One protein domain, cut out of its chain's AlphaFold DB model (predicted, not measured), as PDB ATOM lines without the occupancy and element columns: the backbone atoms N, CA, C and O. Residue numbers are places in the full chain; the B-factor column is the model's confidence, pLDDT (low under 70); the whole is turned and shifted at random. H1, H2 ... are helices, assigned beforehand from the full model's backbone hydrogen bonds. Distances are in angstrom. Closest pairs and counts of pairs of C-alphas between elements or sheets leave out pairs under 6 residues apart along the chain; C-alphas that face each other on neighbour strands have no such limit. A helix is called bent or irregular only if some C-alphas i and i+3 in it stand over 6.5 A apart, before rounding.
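Overview. This is residues 203 to 246 of the 846 residues of the protein "Dimer_Tnp_hAT domain-containing protein" of Ectocarpus sp. CCAP 1310/34 (UniProt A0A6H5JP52). Four helices follow one another round an open C with an empty middle: the long H1 makes one arm, the short H2 sits at the turn, H3 makes the back, and the short H4 lies at the other end, apart from H1. The helices have few contacts, and residues 203 to 208 of H1 and the whole stretch from 227 to 246 stand free. The printed part has 44 residues with four named helices, in the order H1, H2, H3, H4, and no named strand; its class is all helix. It is only just loose, close to compact, with a radius of gyration of the C-alphas of 11.3 A, and the C-alphas span 24 by 24 by 18 A along their three main axes.

Along the chain. H1, residues 203 to 218, begins at C-alpha 203 (153.064, 172.599, 115.604) and is 22.2 A long from first to last C-alpha. H2, residues 223 to 227, is 8.5 A long; it is irregular, but only just, with C-alphas 223 and 226 6.51 A apart. H3, residues 229 to 236, is 10.6 A long and begins at C-alpha 229 (173.993, 162.899, 107.196). H4, residues 240 to 244, is 7.0 A long and ends at C-alpha 244 (155.825, 164.410, 92.284).

Arrangement. H1 touches no helix, but is close to H2, not clearly touching it: their closest C-alphas, those of Cys 216 and Glu 223, are 6.2 A apart. H2 and H3 are also close but not clearly touching, and their closest C-alphas, those of Leu 225 and Phe 231, are 6.7 A apart. H3 and H4 are apart, though they follow each other in the chain. H1 is apart from H3 and from H4, and H2 is apart from H4. In H1 and H3 every O i to N i+4 pair is within hydrogen-bond range. In H2 and in H4 the count is 0 of 1, with 1 of 2 O i to N i+3 pairs within range in each.

Size, cuts and confidence. The two C-alphas farthest apart are those of the first and last printed residues, Ala 203 and Thr 246, at 29.3 A. The printed part has no cut. The links from H1 to H2, H2 to H3 and H3 to H4 are tight, with 4, 1 and 3 residues between the helices. The mean pLDDT of the printed part is 81.9; residues 240 and 243, both in H4, are under 70, and the mean of H4 is 70.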
ATOM      1  N   ALA A 203     154.037 173.308 116.439       77.69
ATOM      2  CA  ALA A 203     153.064 172.599 115.604       77.69
ATOM      3  C   ALA A 203     153.660 172.035 114.296       77.69
ATOM      4  O   ALA A 203     153.299 170.939 113.874       77.69
ATOM      5  N   ARG A 204     154.585 172.760 113.645       76.19
ATOM      6  CA  ARG A 204     155.280 172.259 112.446       76.19
ATOM      7  C   ARG A 204     156.258 171.139 112.784       76.19
ATOM      8  O   ARG A 204     156.392 170.213 111.991       76.19
ATOM      9  N   LYS A 205     156.911 171.219 113.944       83.50
ATOM     10  CA  LYS A 205     157.776 170.159 114.465       83.50
ATOM     11  C   LYS A 205     156.990 168.892 114.759       83.50
ATOM     12  O   LYS A 205     157.299 167.866 114.174       83.50
ATOM     13  N   ASP A 206     155.925 168.995 115.541       83.00
ATOM     14  CA  ASP A 206     155.091 167.851 115.913       83.00
ATOM     15  C   ASP A 206     154.509 167.158 114.663       83.00
ATOM     16  O   ASP A 206     154.474 165.930 114.571       83.00
ATOM     17  N   ALA A 207     154.114 167.934 113.646       84.56
ATOM     18  CA  ALA A 207     153.653 167.391 112.369       84.56
ATOM     19  C   ALA A 207     154.764 166.678 111.573       84.56
ATOM     20  O   ALA A 207     154.492 165.655 110.941       84.56
ATOM     21  N   ALA A 208     155.993 167.204 111.577       84.06
ATOM     22  CA  ALA A 208     157.142 166.575 110.928       84.06
ATOM     23  C   ALA A 208     157.556 165.285 111.652       84.06
ATOM     24  O   ALA A 208     157.715 164.256 110.999       84.06
ATOM     25  N   ASP A 209     157.625 165.318 112.985       88.88
ATOM     26  CA  ASP A 209     157.942 164.164 113.829       88.88
ATOM     27  C   ASP A 209     156.911 163.043 113.609       88.88
ATOM     28  O   ASP A 209     157.280 161.900 113.335       88.88
ATOM     29  N   ARG A 210     155.608 163.371 113.589       91.88
ATOM     30  CA  ARG A 210     154.542 162.400 113.280       91.88
ATOM     31  C   ARG A 210     154.697 161.784 111.889       91.88
ATOM     32  O   ARG A 210     154.491 160.584 111.732       91.88
ATOM     33  N   ARG A 211     155.031 162.582 110.871       90.56
ATOM     34  CA  ARG A 211     155.232 162.086 109.496       90.56
ATOM     35  C   ARG A 211     156.468 161.201 109.380       90.56
ATOM     36  O   ARG A 211     156.404 160.200 108.679       90.56
ATOM     37  N   PHE A 212     157.549 161.533 110.080       89.25
ATOM     38  CA  PHE A 212     158.745 160.697 110.131       89.25
ATOM     39  C   PHE A 212     158.449 159.334 110.773       89.25
ATOM     40  O   PHE A 212     158.821 158.306 110.213       89.25
ATOM     41  N   VAL A 213     157.721 159.311 111.895       90.88
ATOM     42  CA  VAL A 213     157.297 158.054 112.538       90.88
ATOM     43  C   VAL A 213     156.405 157.241 111.603       90.88
ATOM     44  O   VAL A 213     156.650 156.054 111.418       90.88
ATOM     45  N   LEU A 214     155.423 157.875 110.951       92.88
ATOM     46  CA  LEU A 214     154.577 157.195 109.965       92.88
ATOM     47  C   LEU A 214     155.396 156.613 108.809       92.88
ATOM     48  O   LEU A 214     155.137 155.484 108.418       92.88
ATOM     49  N   TRP A 215     156.393 157.334 108.297       89.38
ATOM     50  CA  TRP A 215     157.294 156.818 107.266       89.38
ATOM     51  C   TRP A 215     158.068 155.581 107.744       89.38
ATOM     52  O   TRP A 215     158.113 154.577 107.035       89.38
ATOM     53  N   CYS A 216     158.594 155.610 108.973       90.06
ATOM     54  CA  CYS A 216     159.247 154.447 109.580       90.06
ATOM     55  C   CYS A 216     158.294 153.250 109.692       90.06
ATOM     56  O   CYS A 216     158.693 152.131 109.391       90.06
ATOM     57  N   CYS A 217     157.036 153.476 110.082       91.69
ATOM     58  CA  CYS A 217     156.038 152.417 110.218       91.69
ATOM     59  C   CYS A 217     155.557 151.858 108.871       91.69
ATOM     60  O   CYS A 217     155.421 150.647 108.739       91.69
ATOM     61  N   ILE A 218     155.285 152.723 107.889       91.12
ATOM     62  CA  ILE A 218     154.721 152.337 106.586       91.12
ATOM     63  C   ILE A 218     155.766 151.602 105.744       91.12
ATOM     64  O   ILE A 218     155.479 150.538 105.207       91.12
ATOM     65  N   ASP A 219     156.983 152.144 105.671       86.75
ATOM     66  CA  ASP A 219     158.045 151.621 104.803       86.75
ATOM     67  C   ASP A 219     159.068 150.758 105.560       86.75
ATOM     68  O   ASP A 219     160.121 150.417 105.011       86.75
ATOM     69  N   LEU A 220     158.789 150.440 106.832       83.31
ATOM     70  CA  LEU A 220     159.663 149.672 107.729       83.31
ATOM     71  C   LEU A 220     161.100 150.220 107.756       83.31
ATOM     72  O   LEU A 220     162.085 149.477 107.731       83.31
ATOM     73  N   ARG A 221     161.229 151.552 107.765       84.25
ATOM     74  CA  ARG A 221     162.527 152.231 107.778       84.25
ATOM     75  C   ARG A 221     163.077 152.339 109.200       84.25
ATOM     76  O   ARG A 221     162.310 152.617 110.122       84.25
ATOM     77  N   PRO A 222     164.399 152.164 109.392       86.44
ATOM     78  CA  PRO A 222     164.998 152.293 110.707       86.44
ATOM     79  C   PRO A 222     164.897 153.736 111.193       86.44
ATOM     80  O   PRO A 222     165.176 154.695 110.468       86.44
ATOM     81  N   GLU A 223     164.543 153.891 112.463       85.94
ATOM     82  CA  GLU A 223     164.354 155.198 113.080       85.94
ATOM     83  C   GLU A 223     165.652 156.035 113.104       85.94
ATOM     84  O   GLU A 223     165.609 157.265 113.211       85.94
ATOM     85  N   GLN A 224     166.807 155.368 112.982       85.75
ATOM     86  CA  GLN A 224     168.149 155.939 112.971       85.75
ATOM     87  C   GLN A 224     168.401 156.837 111.750       85.75
ATOM     88  O   GLN A 224     169.232 157.738 111.854       85.75
ATOM     89  N   LEU A 225     167.635 156.695 110.655       82.94
ATOM     90  CA  LEU A 225     167.773 157.524 109.445       82.94
ATOM     91  C   LEU A 225     167.715 159.030 109.736       82.94
ATOM     92  O   LEU A 225     168.370 159.817 109.058       82.94
ATOM     93  N   ARG A 226     166.981 159.459 110.776       80.62
ATOM     94  CA  ARG A 226     166.924 160.877 111.191       80.62
ATOM     95  C   ARG A 226     168.288 161.456 111.568       80.62
ATOM     96  O   ARG A 226     168.465 162.676 111.582       80.62
ATOM     97  N   PHE A 227     169.237 160.603 111.941       82.56
ATOM     98  CA  PHE A 227     170.581 161.003 112.325       82.56
ATOM     99  C   PHE A 227     171.552 160.994 111.145       82.56
ATOM    100  O   PHE A 227     172.543 161.731 111.203       82.56
ATOM    101  N   ASP A 228     171.226 160.281 110.069       83.62
ATOM    102  CA  ASP A 228     172.093 160.110 108.911       83.62
ATOM    103  C   ASP A 228     172.320 161.417 108.164       83.62
ATOM    104  O   ASP A 228     171.409 162.188 107.852       83.62
ATOM    105  N   GLN A 229     173.584 161.666 107.847       82.38
ATOM    106  CA  GLN A 229     173.993 162.899 107.196       82.38
ATOM    107  C   GLN A 229     173.547 162.972 105.736       82.38
ATOM    108  O   GLN A 229     173.067 164.017 105.307       82.38
ATOM    109  N   GLY A 230     173.629 161.858 105.000       84.75
ATOM    110  CA  GLY A 230     173.129 161.785 103.623       84.75
ATOM    111  C   GLY A 230     171.622 162.036 103.538       84.75
ATOM    112  O   GLY A 230     171.164 162.748 102.650       84.75
ATOM    113  N   PHE A 231     170.851 161.545 104.517       86.38
ATOM    114  CA  PHE A 231     169.415 161.815 104.589       86.38
ATOM    115  C   PHE A 231     169.124 163.296 104.862       86.38
ATOM    116  O   PHE A 231     168.296 163.897 104.182       86.38
ATOM    117  N   LYS A 232     169.843 163.922 105.801       82.75
ATOM    118  CA  LYS A 232     169.722 165.367 106.075       82.75
ATOM    119  C   LYS A 232     170.084 166.228 104.864       82.75
ATOM    120  O   LYS A 232     169.391 167.211 104.613       82.75
ATOM    121  N   LEU A 233     171.134 165.854 104.130       82.38
ATOM    122  CA  LEU A 233     171.543 166.533 102.900       82.38
ATOM    123  C   LEU A 233     170.415 166.503 101.858       82.38
ATOM    124  O   LEU A 233     170.032 167.541 101.321       82.38
ATOM    125  N   PHE A 234     169.829 165.324 101.646       84.12
ATOM    126  CA  PHE A 234     168.697 165.147 100.741       84.12
ATOM    127  C   PHE A 234     167.470 165.962 101.180       84.12
ATOM    128  O   PHE A 234     166.915 166.708 100.376       84.12
ATOM    129  N   LEU A 235     167.087 165.898 102.463       80.12
ATOM    130  CA  LEU A 235     165.964 166.674 103.006       80.12
ATOM    131  C   LEU A 235     166.137 168.187 102.815       80.12
ATOM    132  O   LEU A 235     165.151 168.880 102.564       80.12
ATOM    133  N   GLY A 236     167.366 168.699 102.930       71.19
ATOM    134  CA  GLY A 236     167.675 170.118 102.724       71.19
ATOM    135  C   GLY A 236     167.404 170.616 101.302       71.19
ATOM    136  O   GLY A 236     167.222 171.815 101.109       71.19
ATOM    137  N   SER A 237     167.324 169.700 100.335       70.56
ATOM    138  CA  SER A 237     167.132 169.994  98.909       70.56
ATOM    139  C   SER A 237     165.725 169.650  98.406       70.56
ATOM    140  O   SER A 237     165.420 169.857  97.233       70.56
ATOM    141  N   LEU A 238     164.853 169.111  99.268       73.81
ATOM    142  CA  LEU A 238     163.521 168.668  98.862       73.81
ATOM    143  C   LEU A 238     162.612 169.846  98.500       73.81
ATOM    144  O   LEU A 238     162.245 170.663  99.348       73.81
ATOM    145  N   SER A 239     162.159 169.859  97.247       72.56
ATOM    146  CA  SER A 239     161.050 170.689  96.783       72.56
ATOM    147  C   SER A 239     159.776 169.842  96.627       72.56
ATOM    148  O   SER A 239     159.859 168.646  96.332       72.56
ATOM    149  N   PRO A 240     158.574 170.429  96.790       67.81
ATOM    150  CA  PRO A 240     157.320 169.728  96.505       67.81
ATOM    151  C   PRO A 240     157.232 169.173  95.074       67.81
ATOM    152  O   PRO A 240     156.594 168.148  94.866       67.81
ATOM    153  N   GLU A 241     157.893 169.815  94.106       70.44
ATOM    154  CA  GLU A 241     157.934 169.377  92.704       70.44
ATOM    155  C   GLU A 241     158.727 168.075  92.538       70.44
ATOM    156  O   GLU A 241     158.262 167.159  91.861       70.44
ATOM    157  N   TYR A 242     159.856 167.931  93.240       72.88
ATOM    158  CA  TYR A 242     160.664 166.710  93.199       72.88
ATOM    159  C   TYR A 242     159.890 165.480  93.697       72.88
ATOM    160  O   TYR A 242     160.008 164.397  93.135       72.88
ATOM    161  N   VAL A 243     159.041 165.647  94.720       67.19
ATOM    162  CA  VAL A 243     158.231 164.551  95.295       67.19
ATOM    163  C   VAL A 243     157.192 164.019  94.300       67.19
ATOM    164  O   VAL A 243     156.780 162.866  94.400       67.19
ATOM    165  N   THR A 244     156.780 164.832  93.323       70.00
ATOM    166  CA  THR A 244     155.825 164.410  92.284       70.00
ATOM    167  C   THR A 244     156.475 163.669  91.115       70.00
ATOM    168  O   THR A 244     155.769 163.064  90.311       70.00
ATOM    169  N   THR A 245     157.807 163.660  91.034       72.50
ATOM    170  CA  THR A 245     158.567 162.987  89.976       72.50
ATOM    171  C   THR A 245     159.318 161.782  90.535       72.50
ATOM    172  O   THR A 245     160.106 161.910  91.467       72.50
ATOM    173  N   THR A 246     159.116 160.592  89.967       72.81
ATOM    174  CA  THR A 246     159.950 159.428  90.308       72.81
ATOM    175  C   THR A 246     161.248 159.479  89.506       72.81
ATOM    176  O   THR A 246     161.213 159.502  88.277       72.81
TER     177      THR A 246